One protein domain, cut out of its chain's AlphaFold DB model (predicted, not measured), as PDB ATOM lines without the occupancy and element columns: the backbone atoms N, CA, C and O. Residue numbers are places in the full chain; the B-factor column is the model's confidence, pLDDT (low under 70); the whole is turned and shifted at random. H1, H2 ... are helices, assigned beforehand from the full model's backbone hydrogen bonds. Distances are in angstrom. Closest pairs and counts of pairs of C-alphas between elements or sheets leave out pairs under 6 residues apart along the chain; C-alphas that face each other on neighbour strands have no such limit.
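This is residues 516 to 641 and 673 to 719 of the 1198 residues of an uncharacterized protein of Halomonas sp. YLB-10 (UniProt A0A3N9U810). The long helix H6 runs along most of the length of the domain, with H7 side by side with part of it and running the other way. H1, H2 and H3 pack along one side of this pair, and H4 crosses H7 on the side away from H6. At one end of the domain stands H5, with the short H8 packed on it and on H6; the short H9 is at this end too, and residues 706 to 711 stick out there. The printed part has 173 residues with nine named helices, H1 to H9 in order, and no named strand; its class is all helix. It is compact, with a radius of gyration of the C-alphas of 16.6 A, and elongated, with spans of 56 by 33 by 23 A.

H1, residues 520 to 533, touches H6, residues 608 to 639, with residues 609 to 623 of H6 alone; the closest C-alphas, of Ser 531 and Leu 620, are 4.9 A apart. H2, residues 541 to 552, touches H7, residues 677 to 693, at a steep tilt of 64 degrees, with residues 548 to 552 of H2 and 677 to 682 of H7 alone; the closest C-alphas are those of Ala 551 and Ala 681, 5.4 A. H3, residues 560 to 565, touches H1, closest at the C-alphas of Ala 564 and Ser 527, 4.4 A, with residues 526 to 531 of H1 alone. H4, residues 570 to 582, touches H7 at a steep tilt of 61 degrees, opposite ways, with residues 576 to 580 of H4 and 684 to 691 of H7 alone; the closest C-alphas are those of Arg 580 and Arg 687, 6.9 A. H5, residues 591 to 604, touches H8, residues 697 to 700, with residues 598 to 602 of H5 alone; the closest C-alphas are those of Arg 602 and Gln 700, 6.3 A. H6 is the hub, touching H1, H2, H3, H7 and H8. H6 and H7 run opposite ways at a shallow tilt of 19 degrees; the closest C-alphas, of Ala 632 and Ser 678, are 4.8 A apart. H9, residues 711 to 714, only just touches H5, with 3 pairs of C-alphas within 8 A, the closest those of Tyr 714 and Leu 595, 6.9 A. Every O i to N i+4 pair is within hydrogen-bond range in H1 to H5, 25 of 28 in H6 and 11 of 13 in H7; H8 and H9 are too short for such a pair.

H1 begins at C-alpha 520, (239.799, 220.526, 188.364), and is 19.8 A long; H2 is 16.2 A, H4 18.3 A and H5 20.1 A. H6 runs 47.0 A to C-alpha 639 at (201.978, 236.425, 194.285), and H7 runs 24.2 A. H3, H8 and H9 are short; H9 ends at C-alpha 714, (241.875, 244.661, 193.021).

The two C-alphas farthest apart, of Pro 641 and Gln 706, are 57.2 A apart. Residues 642 to 672 are cut out, and C-alphas 641 and 673 are 11.4 A apart across the cut. Of the links that are printed whole, none is long. The mean pLDDT of the printed part is 76.8; 56 residues are under 70, among them 625 to 641 and 702 to 716.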
ATOM      1  N   SER A 516     236.123 213.244 188.547       76.81
ATOM      2  CA  SER A 516     236.820 213.516 189.805       76.81
ATOM      3  C   SER A 516     236.322 214.820 190.431       76.81
ATOM      4  O   SER A 516     236.137 215.813 189.728       76.81
ATOM      5  N   ASP A 517     236.146 214.808 191.748       82.81
ATOM      6  CA  ASP A 517     235.828 215.965 192.590       82.81
ATOM      7  C   ASP A 517     237.072 216.637 193.208       82.81
ATOM      8  O   ASP A 517     236.985 217.705 193.820       82.81
ATOM      9  N   ASP A 518     238.247 216.041 192.990       79.12
ATOM     10  CA  ASP A 518     239.552 216.545 193.430       79.12
ATOM     11  C   ASP A 518     240.345 217.209 192.294       79.12
ATOM     12  O   ASP A 518     241.128 218.135 192.522       79.12
ATOM     13  N   VAL A 519     240.179 216.728 191.056       77.44
ATOM     14  CA  VAL A 519     240.920 217.222 189.891       77.44
ATOM     15  C   VAL A 519     240.061 218.198 189.098       77.44
ATOM     16  O   VAL A 519     239.043 217.833 188.519       77.44
ATOM     17  N   TYR A 520     240.542 219.433 188.987       82.44
ATOM     18  CA  TYR A 520     239.799 220.526 188.364       82.44
ATOM     19  C   TYR A 520     239.514 220.330 186.863       82.44
ATOM     20  O   TYR A 520     238.422 220.625 186.390       82.44
ATOM     21  N   ALA A 521     240.479 219.827 186.083       78.12
ATOM     22  CA  ALA A 521     240.354 219.793 184.620       78.12
ATOM     23  C   ALA A 521     239.221 218.874 184.094       78.12
ATOM     24  O   ALA A 521     238.450 219.335 183.253       78.12
ATOM     25  N   PRO A 522     239.053 217.623 184.576       76.44
ATOM     26  CA  PRO A 522     237.881 216.807 184.244       76.44
ATOM     27  C   PRO A 522     236.574 217.435 184.730       76.44
ATOM     28  O   PRO A 522     235.571 217.383 184.024       76.44
ATOM     29  N   GLY A 523     236.594 218.060 185.908       84.19
ATOM     30  CA  GLY A 523     235.445 218.766 186.459       84.19
ATOM     31  C   GLY A 523     234.999 219.962 185.611       84.19
ATOM     32  O   GLY A 523     233.804 220.195 185.458       84.19
ATOM     33  N   LEU A 524     235.935 220.672 184.971       83.25
ATOM     34  CA  LEU A 524     235.613 221.722 184.002       83.25
ATOM     35  C   LEU A 524     234.956 221.146 182.737       83.25
ATOM     36  O   LEU A 524     234.027 221.743 182.197       83.25
ATOM     37  N   GLY A 525     235.391 219.963 182.293       80.06
ATOM     38  CA  GLY A 525     234.701 219.212 181.241       80.06
ATOM     39  C   GLY A 525     233.261 218.869 181.634       80.06
ATOM     40  O   GLY A 525     232.332 219.142 180.874       80.06
ATOM     41  N   LEU A 526     233.054 218.380 182.863       85.50
ATOM     42  CA  LEU A 526     231.718 218.124 183.409       85.50
ATOM     43  C   LEU A 526     230.847 219.390 183.430       85.50
ATOM     44  O   LEU A 526     229.685 219.313 183.045       85.50
ATOM     45  N   SER A 527     231.382 220.558 183.801       86.06
ATOM     46  CA  SER A 527     230.642 221.828 183.701       86.06
ATOM     47  C   SER A 527     230.120 222.080 182.280       86.06
ATOM     48  O   SER A 527     228.973 222.490 182.112       86.06
ATOM     49  N   GLY A 528     230.928 221.792 181.253       79.81
ATOM     50  CA  GLY A 528     230.520 221.900 179.849       79.81
ATOM     51  C   GLY A 528     229.444 220.885 179.464       79.81
ATOM     52  O   GLY A 528     228.458 221.241 178.819       79.81
ATOM     53  N   VAL A 529     229.587 219.638 179.919       83.44
ATOM     54  CA  VAL A 529     228.583 218.579 179.735       83.44
ATOM     55  C   VAL A 529     227.240 218.970 180.359       83.44
ATOM     56  O   VAL A 529     226.213 218.891 179.686       83.44
ATOM     57  N   LEU A 530     227.241 219.444 181.608       85.06
ATOM     58  CA  LEU A 530     226.032 219.879 182.310       85.06
ATOM     59  C   LEU A 530     225.415 221.122 181.661       85.06
ATOM     60  O   LEU A 530     224.198 221.182 181.510       85.06
ATOM     61  N   SER A 531     226.239 222.075 181.210       78.56
ATOM     62  CA  SER A 531     225.761 223.246 180.468       78.56
ATOM     63  C   SER A 531     225.029 222.847 179.184       78.56
ATOM     64  O   SER A 531     223.987 223.421 178.884       78.56
ATOM     65  N   ASN A 532     225.545 221.868 178.436       73.81
ATOM     66  CA  ASN A 532     224.902 221.381 177.212       73.81
ATOM     67  C   ASN A 532     223.628 220.574 177.506       73.81
ATOM     68  O   ASN A 532     222.623 220.737 176.816       73.81
ATOM     69  N   ALA A 533     223.647 219.743 178.551       81.62
ATOM     70  CA  ALA A 533     222.497 218.936 178.954       81.62
ATOM     71  C   ALA A 533     221.312 219.799 179.422       81.62
ATOM     72  O   ALA A 533     220.164 219.477 179.121       81.62
ATOM     73  N   LEU A 534     221.581 220.906 180.125       79.81
ATOM     74  CA  LEU A 534     220.571 221.842 180.645       79.81
ATOM     75  C   LEU A 534     220.193 222.956 179.656       79.81
ATOM     76  O   LEU A 534     219.310 223.774 179.933       79.81
ATOM     77  N   LEU A 535     220.852 222.994 178.498       70.81
ATOM     78  CA  LEU A 535     220.626 224.000 177.471       70.81
ATOM     79  C   LEU A 535     219.157 224.008 177.025       70.81
ATOM     80  O   LEU A 535     218.545 222.955 176.868       70.81
ATOM     81  N   GLY A 536     218.592 225.191 176.796       59.09
ATOM     82  CA  GLY A 536     217.179 225.360 176.432       59.09
ATOM     83  C   GLY A 536     216.291 225.766 177.608       59.09
ATOM     84  O   GLY A 536     215.234 226.340 177.381       59.09
ATOM     85  N   GLY A 537     216.736 225.546 178.850       71.31
ATOM     86  CA  GLY A 537     216.038 226.037 180.038       71.31
ATOM     87  C   GLY A 537     214.605 225.508 180.161       71.31
ATOM     88  O   GLY A 537     214.372 224.305 179.992       71.31
ATOM     89  N   ILE A 538     213.676 226.413 180.481       69.12
ATOM     90  CA  ILE A 538     212.243 226.146 180.663       69.12
ATOM     91  C   ILE A 538     211.502 226.353 179.333       69.12
ATOM     92  O   ILE A 538     211.459 227.470 178.818       69.12
ATOM     93  N   LEU A 539     210.889 225.288 178.807       67.81
ATOM     94  CA  LEU A 539     210.064 225.301 177.588       67.81
ATOM     95  C   LEU A 539     208.596 224.937 177.846       67.81
ATOM     96  O   LEU A 539     207.724 225.316 177.067       67.81
ATOM     97  N   SER A 540     208.317 224.204 178.925       72.81
ATOM     98  CA  SER A 540     206.968 223.825 179.348       72.81
ATOM     99  C   SER A 540     206.908 223.674 180.873       72.81
ATOM    100  O   SER A 540     207.926 223.794 181.559       72.81
ATOM    101  N   ASP A 541     205.730 223.351 181.409       77.94
ATOM    102  CA  ASP A 541     205.550 223.070 182.839       77.94
ATOM    103  C   ASP A 541     206.445 221.918 183.342       77.94
ATOM    104  O   ASP A 541     206.846 221.909 184.505       77.94
ATOM    105  N   ALA A 542     206.817 220.965 182.476       83.69
ATOM    106  CA  ALA A 542     207.673 219.842 182.854       83.69
ATOM    107  C   ALA A 542     209.117 220.276 183.156       83.69
ATOM    108  O   ALA A 542     209.657 219.946 184.216       83.69
ATOM    109  N   SER A 543     209.737 221.057 182.266       79.81
ATOM    110  CA  SER A 543     211.061 221.628 182.534       79.81
ATOM    111  C   SER A 543     211.008 222.682 183.630       79.81
ATOM    112  O   SER A 543     211.967 222.785 184.392       79.81
ATOM    113  N   LYS A 544     209.891 223.402 183.795       80.00
ATOM    114  CA  LYS A 544     209.695 224.262 184.967       80.00
ATOM    115  C   LYS A 544     209.802 223.456 186.264       80.00
ATOM    116  O   LYS A 544     210.625 223.788 187.109       80.00
ATOM    117  N   TRP A 545     209.045 222.366 186.386       87.88
ATOM    118  CA  TRP A 545     209.093 221.470 187.544       87.88
ATOM    119  C   TRP A 545     210.510 220.944 187.826       87.88
ATOM    120  O   TRP A 545     210.934 220.855 188.982       87.88
ATOM    121  N   LEU A 546     211.267 220.621 186.775       88.94
ATOM    122  CA  LEU A 546     212.668 220.225 186.903       88.94
ATOM    123  C   LEU A 546     213.514 221.373 187.475       88.94
ATOM    124  O   LEU A 546     214.263 221.167 188.432       88.94
ATOM    125  N   TRP A 547     213.398 222.575 186.908       86.38
ATOM    126  CA  TRP A 547     214.140 223.749 187.365       86.38
ATOM    127  C   TRP A 547     213.755 224.160 188.787       86.38
ATOM    128  O   TRP A 547     214.653 224.494 189.551       86.38
ATOM    129  N   ASP A 548     212.496 224.006 189.203       86.69
ATOM    130  CA  ASP A 548     212.065 224.198 190.595       86.69
ATOM    131  C   ASP A 548     212.864 223.312 191.562       86.69
ATOM    132  O   ASP A 548     213.372 223.780 192.588       86.69
ATOM    133  N   ARG A 549     213.059 222.036 191.208       89.44
ATOM    134  CA  ARG A 549     213.866 221.096 192.002       89.44
ATOM    135  C   ARG A 549     215.341 221.479 192.010       89.44
ATOM    136  O   ARG A 549     215.934 221.556 193.087       89.44
ATOM    137  N   LEU A 550     215.919 221.760 190.842       91.12
ATOM    138  CA  LEU A 550     217.323 222.164 190.717       91.12
ATOM    139  C   LEU A 550     217.615 223.457 191.498       91.12
ATOM    140  O   LEU A 550     218.604 223.530 192.230       91.12
ATOM    141  N   ALA A 551     216.728 224.446 191.390       89.25
ATOM    142  CA  ALA A 551     216.804 225.736 192.065       89.25
ATOM    143  C   ALA A 551     216.699 225.589 193.587       89.25
ATOM    144  O   ALA A 551     217.519 226.143 194.319       89.25
ATOM    145  N   SER A 552     215.748 224.786 194.079       88.19
ATOM    146  CA  SER A 552     215.566 224.563 195.521       88.19
ATOM    147  C   SER A 552     216.791 223.935 196.199       88.19
ATOM    148  O   SER A 552     217.031 224.156 197.387       88.19
ATOM    149  N   ALA A 553     217.595 223.186 195.439       88.44
ATOM    150  CA  ALA A 553     218.801 222.534 195.919       88.44
ATOM    151  C   ALA A 553     220.073 223.373 195.723       88.44
ATOM    152  O   ALA A 553     221.137 222.886 196.084       88.44
ATOM    153  N   ILE A 554     220.025 224.589 195.157       90.25
ATOM    154  CA  ILE A 554     221.221 225.333 194.698       90.25
ATOM    155  C   ILE A 554     222.300 225.539 195.776       90.25
ATOM    156  O   ILE A 554     223.484 225.576 195.460       90.25
ATOM    157  N   ASP A 555     221.904 225.618 197.048       89.88
ATOM    158  CA  ASP A 555     222.805 225.820 198.191       89.88
ATOM    159  C   ASP A 555     223.255 224.524 198.886       89.88
ATOM    160  O   ASP A 555     223.900 224.565 199.936       89.88
ATOM    161  N   SER A 556     222.900 223.370 198.324       91.44
ATOM    162  CA  SER A 556     223.393 222.067 198.762       91.44
ATOM    163  C   SER A 556     224.719 221.743 198.081       91.44
ATOM    164  O   SER A 556     224.856 221.931 196.875       91.44
ATOM    165  N   ALA A 557     225.671 221.165 198.815       89.06
ATOM    166  CA  ALA A 557     226.934 220.690 198.239       89.06
ATOM    167  C   ALA A 557     226.738 219.569 197.203       89.06
ATOM    168  O   ALA A 557     227.577 219.385 196.325       89.06
ATOM    169  N   ASP A 558     225.616 218.850 197.287       88.31
ATOM    170  CA  ASP A 558     225.263 217.789 196.343       88.31
ATOM    171  C   ASP A 558     224.475 218.319 195.132       88.31
ATOM    172  O   ASP A 558     224.122 217.550 194.242       88.31
ATOM    173  N   SER A 559     224.213 219.629 195.070       91.81
ATOM    174  CA  SER A 559     223.474 220.252 193.974       91.81
ATOM    175  C   SER A 559     224.162 220.060 192.630       91.81
ATOM    176  O   SER A 559     225.331 220.406 192.457       91.81
ATOM    177  N   LEU A 560     223.407 219.617 191.627       92.88
ATOM    178  CA  LEU A 560     223.896 219.563 190.252       92.88
ATOM    179  C   LEU A 560     224.359 220.949 189.764       92.88
ATOM    180  O   LEU A 560     225.388 221.071 189.101       92.88
ATOM    181  N   LEU A 561     223.619 221.998 190.136       92.56
ATOM    182  CA  LEU A 561     223.905 223.379 189.759       92.56
ATOM    183  C   LEU A 561     225.228 223.869 190.367       92.56
ATOM    184  O   LEU A 561     226.039 224.465 189.659       92.56
ATOM    185  N   ILE A 562     225.494 223.578 191.648       92.94
ATOM    186  CA  ILE A 562     226.752 223.995 192.291       92.94
ATOM    187  C   ILE A 562     227.951 223.201 191.770       92.94
ATOM    188  O   ILE A 562     229.014 223.777 191.528       92.94
ATOM    189  N   LYS A 563     227.767 221.897 191.514       92.75
ATOM    190  CA  LYS A 563     228.779 221.055 190.867       92.75
ATOM    191  C   LYS A 563     229.122 221.595 189.479       92.75
ATOM    192  O   LYS A 563     230.298 221.671 189.139       92.75
ATOM    193  N   ALA A 564     228.134 222.044 188.703       91.69
ATOM    194  CA  ALA A 564     228.384 222.678 187.411       91.69
ATOM    195  C   ALA A 564     229.165 223.997 187.556       91.69
ATOM    196  O   ALA A 564     230.169 224.185 186.870       91.69
ATOM    197  N   MET A 565     228.754 224.881 188.471       90.62
ATOM    198  CA  MET A 565     229.366 226.205 188.674       90.62
ATOM    199  C   MET A 565     230.827 226.152 189.136       90.62
ATOM    200  O   MET A 565     231.633 226.991 188.743       90.62
ATOM    201  N   PHE A 566     231.187 225.157 189.948       92.81
ATOM    202  CA  PHE A 566     232.524 225.037 190.540       92.81
ATOM    203  C   PHE A 566     233.298 223.816 190.035       92.81
ATOM    204  O   PHE A 566     234.180 223.305 190.727       92.81
ATOM    205  N   SER A 567     232.985 223.362 188.817       90.69
ATOM    206  CA  SER A 567     233.728 222.303 188.119       90.69
ATOM    207  C   SER A 567     233.898 221.044 188.961       90.69
ATOM    208  O   SER A 567     234.982 220.478 189.039       90.69
ATOM    209  N   ASN A 568     232.820 220.650 189.642       90.94
ATOM    210  CA  ASN A 568     232.718 219.514 190.554       90.94
ATOM    211  C   ASN A 568     233.784 219.483 191.661       90.94
ATOM    212  O   ASN A 568     233.919 218.474 192.340       90.94
ATOM    213  N   GLN A 569     234.544 220.564 191.870       90.25
ATOM    214  CA  GLN A 569     235.643 220.548 192.818       90.25
ATOM    215  C   GLN A 569     235.103 220.720 194.234       90.25
ATOM    216  O   GLN A 569     234.689 221.818 194.618       90.25
ATOM    217  N   ARG A 570     235.197 219.664 195.047       89.69
ATOM    218  CA  ARG A 570     234.627 219.631 196.400       89.69
ATOM    219  C   ARG A 570     235.069 220.819 197.252       89.69
ATOM    220  O   ARG A 570     234.246 221.477 197.879       89.69
ATOM    221  N   ARG A 571     236.365 221.146 197.204       90.94
ATOM    222  CA  ARG A 571     236.941 222.274 197.949       90.94
ATOM    223  C   ARG A 571     236.350 223.627 197.545       90.94
ATOM    224  O   ARG A 571     236.073 224.427 198.430       90.94
ATOM    225  N   LEU A 572     236.163 223.895 196.247       92.75
ATOM    226  CA  LEU A 572     235.557 225.158 195.803       92.75
ATOM    227  C   LEU A 572     234.074 225.214 196.155       92.75
ATOM    228  O   LEU A 572     233.599 226.268 196.552       92.75
ATOM    229  N   ILE A 573     233.359 224.090 196.053       94.44
ATOM    230  CA  ILE A 573     231.943 224.000 196.430       94.44
ATOM    231  C   ILE A 573     231.765 224.309 197.923       94.44
ATOM    232  O   ILE A 573     230.976 225.183 198.281       94.44
ATOM    233  N   ASP A 574     232.527 223.642 198.793       94.19
ATOM    234  CA  ASP A 574     232.440 223.843 200.243       94.19
ATOM    235  C   ASP A 574     232.854 225.280 200.638       94.19
ATOM    236  O   ASP A 574     232.175 225.923 201.451       94.19
ATOM    237  N   ASP A 575     233.916 225.827 200.027       93.88
ATOM    238  CA  ASP A 575     234.339 227.220 200.231       93.88
ATOM    239  C   ASP A 575     233.260 228.209 199.730       93.88
ATOM    240  O   ASP A 575     232.971 229.194 200.415       93.88
ATOM    241  N   ALA A 576     232.618 227.955 198.580       94.31
ATOM    242  CA  ALA A 576     231.568 228.808 198.011       94.31
ATOM    243  C   ALA A 576     230.328 228.863 198.904       94.31
ATOM    244  O   ALA A 576     229.833 229.952 199.205       94.31
ATOM    245  N   ILE A 577     229.851 227.704 199.366       94.25
ATOM    246  CA  ILE A 577     228.718 227.611 200.294       94.25
ATOM    247  C   ILE A 577     229.048 228.358 201.588       94.25
ATOM    248  O   ILE A 577     228.225 229.134 202.075       94.25
ATOM    249  N   THR A 578     230.263 228.182 202.116       94.19
ATOM    250  CA  THR A 578     230.720 228.877 203.328       94.19
ATOM    251  C   THR A 578     230.705 230.394 203.142       94.19
ATOM    252  O   THR A 578     230.190 231.115 203.999       94.19
ATOM    253  N   VAL A 579     231.226 230.896 202.015       91.94
ATOM    254  CA  VAL A 579     231.184 232.329 201.684       91.94
ATOM    255  C   VAL A 579     229.739 232.812 201.589       91.94
ATOM    256  O   VAL A 579     229.400 233.819 202.206       91.94
ATOM    257  N   ARG A 580     228.867 232.086 200.881       89.19
ATOM    258  CA  ARG A 580     227.460 232.459 200.708       89.19
ATOM    259  C   ARG A 580     226.709 232.514 202.037       89.19
ATOM    260  O   ARG A 580     225.948 233.454 202.248       89.19
ATOM    261  N   GLN A 581     226.917 231.539 202.922       89.19
ATOM    262  CA  GLN A 581     226.263 231.467 204.236       89.19
ATOM    263  C   GLN A 581     226.760 232.541 205.211       89.19
ATOM    264  O   GLN A 581     226.010 232.966 206.087       89.19
ATOM    265  N   ALA A 582     228.011 232.991 205.068       88.31
ATOM    266  CA  ALA A 582     228.572 234.060 205.889       88.31
ATOM    267  C   ALA A 582     228.080 235.464 205.484       88.31
ATOM    268  O   ALA A 582     228.240 236.410 206.258       88.31
ATOM    269  N   LEU A 583     227.503 235.618 204.286       85.31
ATOM    270  CA  LEU A 583     227.002 236.900 203.791       85.31
ATOM    271  C   LEU A 583     225.598 237.207 204.338       85.31
ATOM    272  O   LEU A 583     224.693 236.383 204.181       85.31
ATOM    273  N   PRO A 584     225.372 238.413 204.895       79.62
ATOM    274  CA  PRO A 584     224.031 238.891 205.225       79.62
ATOM    275  C   PRO A 584     223.059 238.837 204.032       79.62
ATOM    276  O   PRO A 584     223.462 238.768 202.865       79.62
ATOM    277  N   ALA A 585     221.754 238.890 204.307       67.88
ATOM    278  CA  ALA A 585     220.741 239.054 203.261       67.88
ATOM    279  C   ALA A 585     221.051 240.310 202.422       67.88
ATOM    280  O   ALA A 585     221.432 241.335 202.988       67.88
ATOM    281  N   LYS A 586     220.930 240.217 201.089       67.56
ATOM    282  CA  LYS A 586     221.241 241.295 200.131       67.56
ATOM    283  C   LYS A 586     222.695 241.828 200.130       67.56
ATOM    284  O   LYS A 586     222.959 242.841 199.496       67.56
ATOM    285  N   ALA A 587     223.649 241.169 200.800       77.56
ATOM    286  CA  ALA A 587     225.066 241.555 200.779       77.56
ATOM    287  C   ALA A 587     225.868 240.821 199.685       77.56
ATOM    288  O   ALA A 587     225.622 239.645 199.402       77.56
ATOM    289  N   TYR A 588     226.876 241.497 199.124       82.12
ATOM    290  CA  TYR A 588     227.762 240.968 198.078       82.12
ATOM    291  C   TYR A 588     229.121 240.506 198.612       82.12
ATOM    292  O   TYR A 588     229.504 240.813 199.744       82.12
ATOM    293  N   VAL A 589     229.863 239.754 197.793       84.06
ATOM    294  CA  VAL A 589     231.156 239.192 198.191       84.06
ATOM    295  C   VAL A 589     232.187 240.326 198.324       84.06
ATOM    296  O   VAL A 589     232.420 241.063 197.367       84.06
ATOM    297  N   PRO A 590     232.856 240.482 199.482       83.00
ATOM    298  CA  PRO A 590     233.787 241.587 199.682       83.00
ATOM    299  C   PRO A 590     235.076 241.410 198.853       83.00
ATOM    300  O   PRO A 590     235.551 240.278 198.691       83.00
ATOM    301  N   PRO A 591     235.740 242.508 198.426       80.00
ATOM    302  CA  PRO A 591     236.925 242.459 197.558       80.00
ATOM    303  C   PRO A 591     238.059 241.566 198.074       80.00
ATOM    304  O   PRO A 591     238.727 240.885 197.302       80.00
ATOM    305  N   ARG A 592     238.266 241.518 199.398       81.69
ATOM    306  CA  ARG A 592     239.291 240.663 200.025       81.69
ATOM    307  C   ARG A 592     239.022 239.170 199.834       81.69
ATOM    308  O   ARG A 592     239.967 238.396 199.715       81.69
ATOM    309  N   VAL A 593     237.753 238.765 199.822       87.38
ATOM    310  CA  VAL A 593     237.368 237.373 199.560       87.38
ATOM    311  C   VAL A 593     237.556 237.069 198.077       87.38
ATOM    312  O   VAL A 593     238.198 236.074 197.759       87.38
ATOM    313  N   LEU A 594     237.121 237.960 197.180       85.75
ATOM    314  CA  LEU A 594     237.330 237.813 195.732       85.75
ATOM    315  C   LEU A 594     238.819 237.727 195.355       85.75
ATOM    316  O   LEU A 594     239.194 236.920 194.511       85.75
ATOM    317  N   LEU A 595     239.685 238.488 196.031       84.56
ATOM    318  CA  LEU A 595     241.137 238.416 195.856       84.56
ATOM    319  C   LEU A 595     241.688 237.021 196.190       84.56
ATOM    320  O   LEU A 595     242.479 236.468 195.433       84.56
ATOM    321  N   ARG A 596     241.242 236.430 197.306       88.56
ATOM    322  CA  ARG A 596     241.629 235.066 197.698       88.56
ATOM    323  C   ARG A 596     241.153 234.033 196.674       88.56
ATOM    324  O   ARG A 596     241.901 233.113 196.361       88.56
ATOM    325  N   TRP A 597     239.937 234.196 196.156       90.50
ATOM    326  CA  TRP A 597     239.371 233.333 195.118       90.50
ATOM    327  C   TRP A 597     240.136 233.426 193.796       90.50
ATOM    328  O   TRP A 597     240.423 232.399 193.187       90.50
ATOM    329  N   ARG A 598     240.565 234.630 193.396       86.50
ATOM    330  CA  ARG A 598     241.437 234.803 192.228       86.50
ATOM    331  C   ARG A 598     242.714 233.977 192.356       86.50
ATOM    332  O   ARG A 598     243.054 233.275 191.410       86.50
ATOM    333  N   GLU A 599     243.396 234.038 193.501       86.56
ATOM    334  CA  GLU A 599     244.624 233.254 193.716       86.56
ATOM    335  C   GLU A 599     244.350 231.743 193.733       86.56
ATOM    336  O   GLU A 599     245.124 230.982 193.159       86.56
ATOM    337  N   GLN A 600     243.222 231.300 194.303       89.00
ATOM    338  CA  GLN A 600     242.809 229.892 194.227       89.00
ATOM    339  C   GLN A 600     242.613 229.437 192.773       89.00
ATOM    340  O   GLN A 600     243.122 228.387 192.388       89.00
ATOM    341  N   TYR A 601     241.919 230.224 191.947       88.31
ATOM    342  CA  TYR A 601     241.755 229.907 190.526       88.31
ATOM    343  C   TYR A 601     243.074 229.959 189.760       88.31
ATOM    344  O   TYR A 601     243.291 229.107 188.903       88.31
ATOM    345  N   ARG A 602     243.984 230.877 190.101       84.69
ATOM    346  CA  ARG A 602     245.315 230.958 189.491       84.69
ATOM    347  C   ARG A 602     246.128 229.684 189.688       84.69
ATOM    348  O   ARG A 602     246.879 229.319 188.798       84.69
ATOM    349  N   GLU A 603     245.995 229.011 190.830       84.88
ATOM    350  CA  GLU A 603     246.659 227.723 191.085       84.88
ATOM    351  C   GLU A 603     246.054 226.565 190.267       84.88
ATOM    352  O   GLU A 603     246.718 225.556 190.017       84.88
ATOM    353  N   LEU A 604     244.785 226.679 189.862       84.75
ATOM    354  CA  LEU A 604     244.027 225.622 189.182       84.75
ATOM    355  C   LEU A 604     244.028 225.776 187.651       84.75
ATOM    356  O   LEU A 604     244.048 224.779 186.912       84.75
ATOM    357  N   LEU A 605     244.004 227.024 187.179       80.12
ATOM    358  CA  LEU A 605     243.914 227.431 185.783       80.12
ATOM    359  C   LEU A 605     245.291 227.835 185.258       80.12
ATOM    360  O   LEU A 605     245.908 228.774 185.751       80.12
ATOM    361  N   HIS A 606     245.754 227.129 184.226       68.75
ATOM    362  CA  HIS A 606     246.995 227.452 183.528       68.75
ATOM    363  C   HIS A 606     246.871 227.141 182.031       68.75
ATOM    364  O   HIS A 606     246.468 226.032 181.653       68.75
ATOM    365  N   GLY A 607     247.284 228.084 181.181       64.56
ATOM    366  CA  GLY A 607     247.423 227.881 179.733       64.56
ATOM    367  C   GLY A 607     246.078 227.662 179.033       64.56
ATOM    368  O   GLY A 607     245.132 228.409 179.252       64.56
ATOM    369  N   GLU A 608     245.954 226.613 178.210       57.78
ATOM    370  CA  GLU A 608     244.726 226.312 177.441       57.78
ATOM    371  C   GLU A 608     243.466 226.100 178.307       57.78
ATOM    372  O   GLU A 608     242.343 226.191 177.808       57.78
ATOM    373  N   ARG A 609     243.626 225.831 179.610       67.50
ATOM    374  CA  ARG A 609     242.504 225.664 180.547       67.50
ATOM    375  C   ARG A 609     241.787 226.971 180.870       67.50
ATOM    376  O   ARG A 609     240.584 226.931 181.094       67.50
ATOM    377  N   GLU A 610     242.493 228.101 180.852       65.25
ATOM    378  CA  GLU A 610     241.886 229.421 181.074       65.25
ATOM    379  C   GLU A 610     240.893 229.751 179.949       65.25
ATOM    380  O   GLU A 610     239.782 230.199 180.206       65.25
ATOM    381  N   PHE A 611     241.247 229.419 178.703       61.72
ATOM    382  CA  PHE A 611     240.371 229.621 177.549       61.72
ATOM    383  C   PHE A 611     239.090 228.780 177.630       61.72
ATOM    384  O   PHE A 611     237.991 229.296 177.429       61.72
ATOM    385  N   ARG A 612     239.217 227.485 177.957       65.06
ATOM    386  CA  ARG A 612     238.050 226.599 178.113       65.06
ATOM    387  C   ARG A 612     237.142 227.059 179.254       65.06
ATOM    388  O   ARG A 612     235.923 226.957 179.128       65.06
ATOM    389  N   TYR A 613     237.723 227.592 180.329       77.25
ATOM    390  CA  TYR A 613     236.975 228.090 181.478       77.25
ATOM    391  C   TYR A 613     235.972 229.175 181.089       77.25
ATOM    392  O   TYR A 613     234.775 229.004 181.325       77.25
ATOM    393  N   ASP A 614     236.437 230.238 180.430       67.69
ATOM    394  CA  ASP A 614     235.591 231.374 180.054       67.69
ATOM    395  C   ASP A 614     234.405 230.937 179.194       67.69
ATOM    396  O   ASP A 614     233.263 231.329 179.434       67.69
ATOM    397  N   THR A 615     234.663 230.075 178.212       63.56
ATOM    398  CA  THR A 615     233.626 229.589 177.304       63.56
ATOM    399  C   THR A 615     232.592 228.708 177.995       63.56
ATOM    400  O   THR A 615     231.392 228.869 177.766       63.56
ATOM    401  N   THR A 616     233.039 227.800 178.864       70.56
ATOM    402  CA  THR A 616     232.156 226.888 179.590       70.56
ATOM    403  C   THR A 616     231.305 227.646 180.602       70.56
ATOM    404  O   THR A 616     230.091 227.454 180.649       70.56
ATOM    405  N   MET A 617     231.916 228.540 181.381       75.94
ATOM    406  CA  MET A 617     231.202 229.293 182.411       75.94
ATOM    407  C   MET A 617     230.234 230.308 181.816       75.94
ATOM    408  O   MET A 617     229.152 230.494 182.363       75.94
ATOM    409  N   ALA A 618     230.554 230.920 180.675       65.88
ATOM    410  CA  ALA A 618     229.636 231.840 180.013       65.88
ATOM    411  C   ALA A 618     228.353 231.134 179.527       65.88
ATOM    412  O   ALA A 618     227.251 231.631 179.769       65.88
ATOM    413  N   GLY A 619     228.478 229.952 178.907       62.12
ATOM    414  CA  GLY A 619     227.325 229.132 178.506       62.12
ATOM    415  C   GLY A 619     226.492 228.656 179.700       62.12
ATOM    416  O   GLY A 619     225.258 228.712 179.665       62.12
ATOM    417  N   LEU A 620     227.167 228.271 180.786       72.69
ATOM    418  CA  LEU A 620     226.522 227.838 182.020       72.69
ATOM    419  C   LEU A 620     225.744 228.982 182.687       72.69
ATOM    420  O   LEU A 620     224.571 228.812 183.013       72.69
ATOM    421  N   ILE A 621     226.371 230.152 182.850       69.75
ATOM    422  CA  ILE A 621     225.758 231.329 183.479       69.75
ATOM    423  C   ILE A 621     224.526 231.776 182.694       69.75
ATOM    424  O   ILE A 621     223.497 232.050 183.302       69.75
ATOM    425  N   ALA A 622     224.596 231.797 181.360       60.91
ATOM    426  CA  ALA A 622     223.445 232.137 180.529       60.91
ATOM    427  C   ALA A 622     222.305 231.116 180.685       60.91
ATOM    428  O   ALA A 622     221.152 231.493 180.877       60.91
ATOM    429  N   THR A 623     222.621 229.818 180.644       66.38
ATOM    430  CA  THR A 623     221.620 228.743 180.752       66.38
ATOM    431  C   THR A 623     220.923 228.752 182.114       66.38
ATOM    432  O   THR A 623     219.693 228.741 182.188       66.38
ATOM    433  N   MET A 624     221.703 228.805 183.196       73.81
ATOM    434  CA  MET A 624     221.184 228.816 184.564       73.81
ATOM    435  C   MET A 624     220.475 230.128 184.884       73.81
ATOM    436  O   MET A 624     219.348 230.108 185.368       73.81
ATOM    437  N   GLY A 625     221.109 231.261 184.580       62.75
ATOM    438  CA  GLY A 625     220.578 232.582 184.880       62.75
ATOM    439  C   GLY A 625     219.253 232.844 184.173       62.75
ATOM    440  O   GLY A 625     218.301 233.262 184.821       62.75
ATOM    441  N   ASN A 626     219.136 232.508 182.882       63.50
ATOM    442  CA  ASN A 626     217.878 232.664 182.142       63.50
ATOM    443  C   ASN A 626     216.757 231.787 182.705       63.50
ATOM    444  O   ASN A 626     215.610 232.224 182.761       63.50
ATOM    445  N   SER A 627     217.078 230.566 183.136       66.75
ATOM    446  CA  SER A 627     216.083 229.628 183.664       66.75
ATOM    447  C   SER A 627     215.602 230.038 185.057       66.75
ATOM    448  O   SER A 627     214.398 230.133 185.280       66.75
ATOM    449  N   LEU A 628     216.530 230.369 185.963       68.06
ATOM    450  CA  LEU A 628     216.212 230.862 187.308       68.06
ATOM    451  C   LEU A 628     215.464 232.198 187.257       68.06
ATOM    452  O   LEU A 628     214.531 232.417 188.024       68.06
ATOM    453  N   TYR A 629     215.832 233.071 186.317       62.50
ATOM    454  CA  TYR A 629     215.107 234.302 186.032       62.50
ATOM    455  C   TYR A 629     213.671 234.027 185.576       62.50
ATOM    456  O   TYR A 629     212.732 234.584 186.141       62.50
ATOM    457  N   ALA A 630     213.488 233.174 184.562       57.53
ATOM    458  CA  ALA A 630     212.169 232.886 184.001       57.53
ATOM    459  C   ALA A 630     211.236 232.290 185.063       57.53
ATOM    460  O   ALA A 630     210.069 232.662 185.154       57.53
ATOM    461  N   GLN A 631     211.786 231.421 185.909       63.47
ATOM    462  CA  GLN A 631     211.097 230.845 187.052       63.47
ATOM    463  C   GLN A 631     210.713 231.910 188.091       63.47
ATOM    464  O   GLN A 631     209.555 231.977 188.496       63.47
ATOM    465  N   ALA A 632     211.654 232.778 188.479       60.88
ATOM    466  CA  ALA A 632     211.400 233.861 189.426       60.88
ATOM    467  C   ALA A 632     210.319 234.826 188.916       60.88
ATOM    468  O   ALA A 632     209.430 235.194 189.678       60.88
ATOM    469  N   LEU A 633     210.346 235.183 187.628       54.34
ATOM    470  CA  LEU A 633     209.325 236.019 186.990       54.34
ATOM    471  C   LEU A 633     207.940 235.357 187.035       54.34
ATOM    472  O   LEU A 633     206.952 236.003 187.380       54.34
ATOM    473  N   GLN A 634     207.866 234.068 186.706       57.12
ATOM    474  CA  GLN A 634     206.601 233.336 186.665       57.12
ATOM    475  C   GLN A 634     206.004 233.092 188.057       57.12
ATOM    476  O   GLN A 634     204.788 232.998 188.195       57.12
ATOM    477  N   ASP A 635     206.829 232.932 189.089       60.25
ATOM    478  CA  ASP A 635     206.330 232.759 190.455       60.25
ATOM    479  C   ASP A 635     205.963 234.100 191.088       60.25
ATOM    480  O   ASP A 635     204.962 234.189 191.799       60.25
ATOM    481  N   ALA A 636     206.726 235.155 190.793       53.56
ATOM    482  CA  ALA A 636     206.436 236.499 191.264       53.56
ATOM    483  C   ALA A 636     205.102 237.029 190.718       53.56
ATOM    484  O   ALA A 636     204.342 237.640 191.470       53.56
ATOM    485  N   SER A 637     204.759 236.714 189.463       50.22
ATOM    486  CA  SER A 637     203.461 237.087 188.889       50.22
ATOM    487  C   SER A 637     202.266 236.415 189.577       50.22
ATOM    488  O   SER A 637     201.180 236.983 189.578       50.22
ATOM    489  N   LYS A 638     202.452 235.249 190.217       53.25
ATOM    490  CA  LYS A 638     201.397 234.531 190.965       53.25
ATOM    491  C   LYS A 638     201.142 235.079 192.372       53.25
ATOM    492  O   LYS A 638     200.138 234.727 192.983       53.25
ATOM    493  N   VAL A 639     202.069 235.866 192.922       44.84
ATOM    494  CA  VAL A 639     201.978 236.425 194.285       44.84
ATOM    495  C   VAL A 639     201.235 237.764 194.312       44.84
ATOM    496  O   VAL A 639     200.837 238.234 195.377       44.84
ATOM    497  N   ILE A 640     200.979 238.357 193.145       42.41
ATOM    498  CA  ILE A 640     200.154 239.556 193.004       42.41
ATOM    499  C   ILE A 640     198.683 239.141 193.217       42.41
ATOM    500  O   ILE A 640     198.183 238.315 192.458       42.41
ATOM    501  N   PRO A 641     197.979 239.630 194.258       32.22
ATOM    502  CA  PRO A 641     196.636 239.150 194.572       32.22
ATOM    503  C   PRO A 641     195.600 239.562 193.511       32.22
ATOM    504  O   PRO A 641     195.437 240.744 193.220       32.22
ATOM    505  N   ALA A 673     207.215 238.752 197.670       53.06
ATOM    506  CA  ALA A 673     207.811 238.138 196.483       53.06
ATOM    507  C   ALA A 673     209.300 237.806 196.717       53.06
ATOM    508  O   ALA A 673     209.811 236.828 196.172       53.06
ATOM    509  N   ALA A 674     209.976 238.551 197.602       58.25
ATOM    510  CA  ALA A 674     211.343 238.275 198.042       58.25
ATOM    511  C   ALA A 674     211.508 236.938 198.798       58.25
ATOM    512  O   ALA A 674     212.617 236.403 198.880       58.25
ATOM    513  N   ASP A 675     210.429 236.374 199.345       63.81
ATOM    514  CA  ASP A 675     210.454 235.119 200.093       63.81
ATOM    515  C   ASP A 675     210.244 233.867 199.237       63.81
ATOM    516  O   ASP A 675     210.436 232.751 199.744       63.81
ATOM    517  N   LEU A 676     209.917 234.038 197.952       68.56
ATOM    518  CA  LEU A 676     209.717 232.943 197.010       68.56
ATOM    519  C   LEU A 676     210.995 232.097 196.837       68.56
ATOM    520  O   LEU A 676     212.091 232.648 196.689       68.56
ATOM    521  N   PRO A 677     210.885 230.752 196.801       78.00
ATOM    522  CA  PRO A 677     212.036 229.869 196.600       78.00
ATOM    523  C   PRO A 677     212.832 230.162 195.320       78.00
ATOM    524  O   PRO A 677     214.060 230.108 195.347       78.00
ATOM    525  N   SER A 678     212.155 230.506 194.222       72.06
ATOM    526  CA  SER A 678     212.775 230.845 192.935       72.06
ATOM    527  C   SER A 678     213.571 232.152 192.989       72.06
ATOM    528  O   SER A 678     214.693 232.211 192.487       72.06
ATOM    529  N   VAL A 679     213.063 233.169 193.691       73.69
ATOM    530  CA  VAL A 679     213.781 234.433 193.933       73.69
ATOM    531  C   VAL A 679     215.007 234.210 194.820       73.69
ATOM    532  O   VAL A 679     216.094 234.699 194.509       73.69
ATOM    533  N   LYS A 680     214.883 233.394 195.876       81.50
ATOM    534  CA  LYS A 680     216.018 233.001 196.733       81.50
ATOM    535  C   LYS A 680     217.088 232.233 195.959       81.50
ATOM    536  O   LYS A 680     218.277 232.457 196.176       81.50
ATOM    537  N   ALA A 681     216.683 231.349 195.049       85.12
ATOM    538  CA  ALA A 681     217.613 230.616 194.199       85.12
ATOM    539  C   ALA A 681     218.352 231.542 193.220       85.12
ATOM    540  O   ALA A 681     219.566 231.407 193.063       85.12
ATOM    541  N   LEU A 682     217.655 232.515 192.621       79.25
ATOM    542  CA  LEU A 682     218.270 233.547 191.782       79.25
ATOM    543  C   LEU A 682     219.254 234.421 192.581       79.25
ATOM    544  O   LEU A 682     220.358 234.684 192.111       79.25
ATOM    545  N   GLU A 683     218.915 234.810 193.815       79.31
ATOM    546  CA  GLU A 683     219.831 235.547 194.697       79.31
ATOM    547  C   GLU A 683     221.087 234.722 195.027       79.31
ATOM    548  O   GLU A 683     222.209 235.230 194.945       79.31
ATOM    549  N   SER A 684     220.925 233.438 195.365       86.75
ATOM    550  CA  SER A 684     222.053 232.524 195.578       86.75
ATOM    551  C   SER A 684     222.929 232.418 194.331       86.75
ATOM    552  O   SER A 684     224.149 232.561 194.426       86.75
ATOM    553  N   PHE A 685     222.320 232.236 193.158       86.38
ATOM    554  CA  PHE A 685     223.028 232.192 191.881       86.38
ATOM    555  C   PHE A 685     223.829 233.473 191.620       86.38
ATOM    556  O   PHE A 685     225.023 233.389 191.340       86.38
ATOM    557  N   ASN A 686     223.234 234.652 191.820       78.19
ATOM    558  CA  ASN A 686     223.906 235.946 191.651       78.19
ATOM    559  C   ASN A 686     225.140 236.106 192.559       78.19
ATOM    560  O   ASN A 686     226.137 236.722 192.171       78.19
ATOM    561  N   ARG A 687     225.105 235.541 193.773       83.88
ATOM    562  CA  ARG A 687     226.255 235.534 194.695       83.88
ATOM    563  C   ARG A 687     227.340 234.558 194.242       83.88
ATOM    564  O   ARG A 687     228.516 234.916 194.259       83.88
ATOM    565  N   TYR A 688     226.967 233.351 193.810       89.00
ATOM    566  CA  TYR A 688     227.925 232.390 193.255       89.00
ATOM    567  C   TYR A 688     228.569 232.910 191.969       89.00
ATOM    568  O   TYR A 688     229.769 232.727 191.776       89.00
ATOM    569  N   GLN A 689     227.822 233.640 191.140       84.06
ATOM    570  CA  GLN A 689     228.319 234.228 189.902       84.06
ATOM    571  C   GLN A 689     229.512 235.171 190.138       84.06
ATOM    572  O   GLN A 689     230.472 235.117 189.372       84.06
ATOM    573  N   GLN A 690     229.527 235.966 191.220       81.56
ATOM    574  CA  GLN A 690     230.698 236.786 191.582       81.56
ATOM    575  C   GLN A 690     231.951 235.935 191.814       81.56
ATOM    576  O   GLN A 690     233.035 236.322 191.388       81.56
ATOM    577  N   LEU A 691     231.814 234.767 192.450       89.75
ATOM    578  CA  LEU A 691     232.931 233.851 192.684       89.75
ATOM    579  C   LEU A 691     233.404 233.226 191.369       89.75
ATOM    580  O   LEU A 691     234.598 233.246 191.089       89.75
ATOM    581  N   ILE A 692     232.482 232.757 190.526       86.94
ATOM    582  CA  ILE A 692     232.794 232.161 189.217       86.94
ATOM    583  C   ILE A 692     233.534 233.169 188.325       86.94
ATOM    584  O   ILE A 692     234.571 232.858 187.752       86.94
ATOM    585  N   ILE A 693     233.084 234.425 188.256       78.62
ATOM    586  CA  ILE A 693     233.736 235.443 187.413       78.62
ATOM    587  C   ILE A 693     235.212 235.653 187.790       78.62
ATOM    588  O   ILE A 693     236.020 235.977 186.917       78.62
ATOM    589  N   THR A 694     235.609 235.423 189.051       83.12
ATOM    590  CA  THR A 694     237.024 235.551 189.448       83.12
ATOM    591  C   THR A 694     237.952 234.559 188.748       83.12
ATOM    592  O   THR A 694     239.144 234.838 188.638       83.12
ATOM    593  N   GLY A 695     237.433 233.437 188.244       79.94
ATOM    594  CA  GLY A 695     238.206 232.479 187.456       79.94
ATOM    595  C   GLY A 695     238.472 232.927 186.017       79.94
ATOM    596  O   GLY A 695     239.270 232.293 185.335       79.94
ATOM    597  N   SER A 696     237.834 234.006 185.548       76.50
ATOM    598  CA  SER A 696     237.931 234.413 184.142       76.50
ATOM    599  C   SER A 696     239.328 234.873 183.733       76.50
ATOM    600  O   SER A 696     240.057 235.467 184.535       76.50
ATOM    601  N   TYR A 697     239.696 234.640 182.469       73.31
ATOM    602  CA  TYR A 697     241.037 234.933 181.945       73.31
ATOM    603  C   TYR A 697     241.502 236.363 182.254       73.31
ATOM    604  O   TYR A 697     242.608 236.566 182.756       73.31
ATOM    605  N   ASP A 698     240.644 237.360 182.023       68.44
ATOM    606  CA  ASP A 698     240.987 238.773 182.225       68.44
ATOM    607  C   ASP A 698     241.307 239.102 183.688       68.44
ATOM    608  O   ASP A 698     242.221 239.880 183.971       68.44
ATOM    609  N   VAL A 699     240.593 238.471 184.626       74.12
ATOM    610  CA  VAL A 699     240.851 238.616 186.063       74.12
ATOM    611  C   VAL A 699     242.181 237.957 186.430       74.12
ATOM    612  O   VAL A 699     242.932 238.482 187.256       74.12
ATOM    613  N   GLN A 700     242.508 236.832 185.792       75.81
ATOM    614  CA  GLN A 700     243.713 236.057 186.077       75.81
ATOM    615  C   GLN A 700     245.007 236.722 185.579       75.81
ATOM    616  O   GLN A 700     246.040 236.581 186.243       75.81
ATOM    617  N   GLN A 701     244.956 237.500 184.490       70.19
ATOM    618  CA  GLN A 701     246.123 238.164 183.881       70.19
ATOM    619  C   GLN A 701     246.765 239.266 184.748       70.19
ATOM    620  O   GLN A 701     247.922 239.630 184.528       70.19
ATOM    621  N   ILE A 702     246.060 239.802 185.748       68.00
ATOM    622  CA  ILE A 702     246.602 240.856 186.616       68.00
ATOM    623  C   ILE A 702     247.526 240.248 187.672       68.00
ATOM    624  O   ILE A 702     247.070 239.567 188.592       68.00
ATOM    625  N   GLN A 703     248.827 240.532 187.594       61.75
ATOM    626  CA  GLN A 703     249.765 240.146 188.650       61.75
ATOM    627  C   GLN A 703     249.411 240.853 189.963       61.75
ATOM    628  O   GLN A 703     249.301 242.077 190.010       61.75
ATOM    629  N   ALA A 704     249.242 240.076 191.035       58.50
ATOM    630  CA  ALA A 704     249.062 240.638 192.366       58.50
ATOM    631  C   ALA A 704     250.327 241.412 192.767       58.50
ATOM    632  O   ALA A 704     251.440 240.882 192.698       58.50
ATOM    633  N   SER A 705     250.154 242.671 193.170       58.91
ATOM    634  CA  SER A 705     251.235 243.477 193.733       58.91
ATOM    635  C   SER A 705     251.777 242.826 195.008       58.91
ATOM    636  O   SER A 705     251.031 242.201 195.762       58.91
ATOM    637  N   GLN A 706     253.078 242.974 195.271       58.56
ATOM    638  CA  GLN A 706     253.665 242.527 196.541       58.56
ATOM    639  C   GLN A 706     253.297 243.451 197.713       58.56
ATOM    640  O   GLN A 706     253.478 243.068 198.869       58.56
ATOM    641  N   ASP A 707     252.785 244.651 197.430       64.44
ATOM    642  CA  ASP A 707     252.249 245.561 198.436       64.44
ATOM    643  C   ASP A 707     250.742 245.320 198.609       64.44
ATOM    644  O   ASP A 707     249.942 245.580 197.712       64.44
ATOM    645  N   ALA A 708     250.350 244.845 199.794       61.22
ATOM    646  CA  ALA A 708     248.956 244.577 200.144       61.22
ATOM    647  C   ALA A 708     248.071 245.838 200.184       61.22
ATOM    648  O   ALA A 708     246.854 245.707 200.313       61.22
ATOM    649  N   ASN A 709     248.645 247.039 200.081       64.69
ATOM    650  CA  ASN A 709     247.905 248.298 199.987       64.69
ATOM    651  C   ASN A 709     247.818 248.851 198.558       64.69
ATOM    652  O   ASN A 709     247.208 249.900 198.364       64.69
ATOM    653  N   ASP A 710     248.407 248.181 197.565       69.12
ATOM    654  CA  ASP A 710     248.353 248.620 196.174       69.12
ATOM    655  C   ASP A 710     246.929 248.432 195.606       69.12
ATOM    656  O   ASP A 710     246.452 247.293 195.529       69.12
ATOM    657  N   PRO A 711     246.228 249.505 195.192       64.19
ATOM    658  CA  PRO A 711     244.888 249.408 194.611       64.19
ATOM    659  C   PRO A 711     244.852 248.562 193.331       64.19
ATOM    660  O   PRO A 711     243.836 247.930 193.040       64.19
ATOM    661  N   ALA A 712     245.968 248.483 192.594       66.44
ATOM    662  CA  ALA A 712     246.058 247.720 191.351       66.44
ATOM    663  C   ALA A 712     245.798 246.217 191.552       66.44
ATOM    664  O   ALA A 712     245.366 245.535 190.622       66.44
ATOM    665  N   GLN A 713     245.992 245.689 192.767       68.75
ATOM    666  CA  GLN A 713     245.731 244.279 193.055       68.75
ATOM    667  C   GLN A 713     244.238 243.916 192.978       68.75
ATOM    668  O   GLN A 713     243.930 242.733 192.841       68.75
ATOM    669  N   TYR A 714     243.324 244.888 193.063       68.75
ATOM    670  CA  TYR A 714     241.875 244.661 193.021       68.75
ATOM    671  C   TYR A 714     241.262 244.866 191.633       68.75
ATOM    672  O   TYR A 714     240.057 244.650 191.475       68.75
ATOM    673  N   LEU A 715     242.065 245.266 190.642       67.56
ATOM    674  CA  LEU A 715     241.617 245.553 189.282       67.56
ATOM    675  C   LEU A 715     240.832 244.360 188.689       67.56
ATOM    676  O   LEU A 715     241.164 243.200 188.942       67.56
ATOM    677  N   HIS A 716     239.772 244.656 187.931       67.69
ATOM    678  CA  HIS A 716     238.859 243.697 187.278       67.69
ATOM    679  C   HIS A 716     238.135 242.684 188.189       67.69
ATOM    680  O   HIS A 716     237.399 241.840 187.679       67.69
ATOM    681  N   LEU A 717     238.265 242.760 189.522       73.94
ATOM    682  CA  LEU A 717     237.456 241.924 190.415       73.94
ATOM    683  C   LEU A 717     235.960 242.281 190.291       73.94
ATOM    684  O   LEU A 717     235.626 243.464 190.212       73.94
ATOM    685  N   PRO A 718     235.047 241.292 190.330       75.06
ATOM    686  CA  PRO A 718     233.605 241.500 190.172       75.06
ATOM    687  C   PRO A 718     232.962 242.009 191.473       75.06
ATOM    688  O   PRO A 718     232.156 241.321 192.096       75.06
ATOM    689  N   VAL A 719     233.360 243.198 191.921       75.38
ATOM    690  CA  VAL A 719     232.836 243.820 193.144       75.38
ATOM    691  C   VAL A 719     231.509 244.504 192.837       75.38
ATOM    692  O   VAL A 719     231.442 245.297 191.903       75.38
TER     693      VAL A 719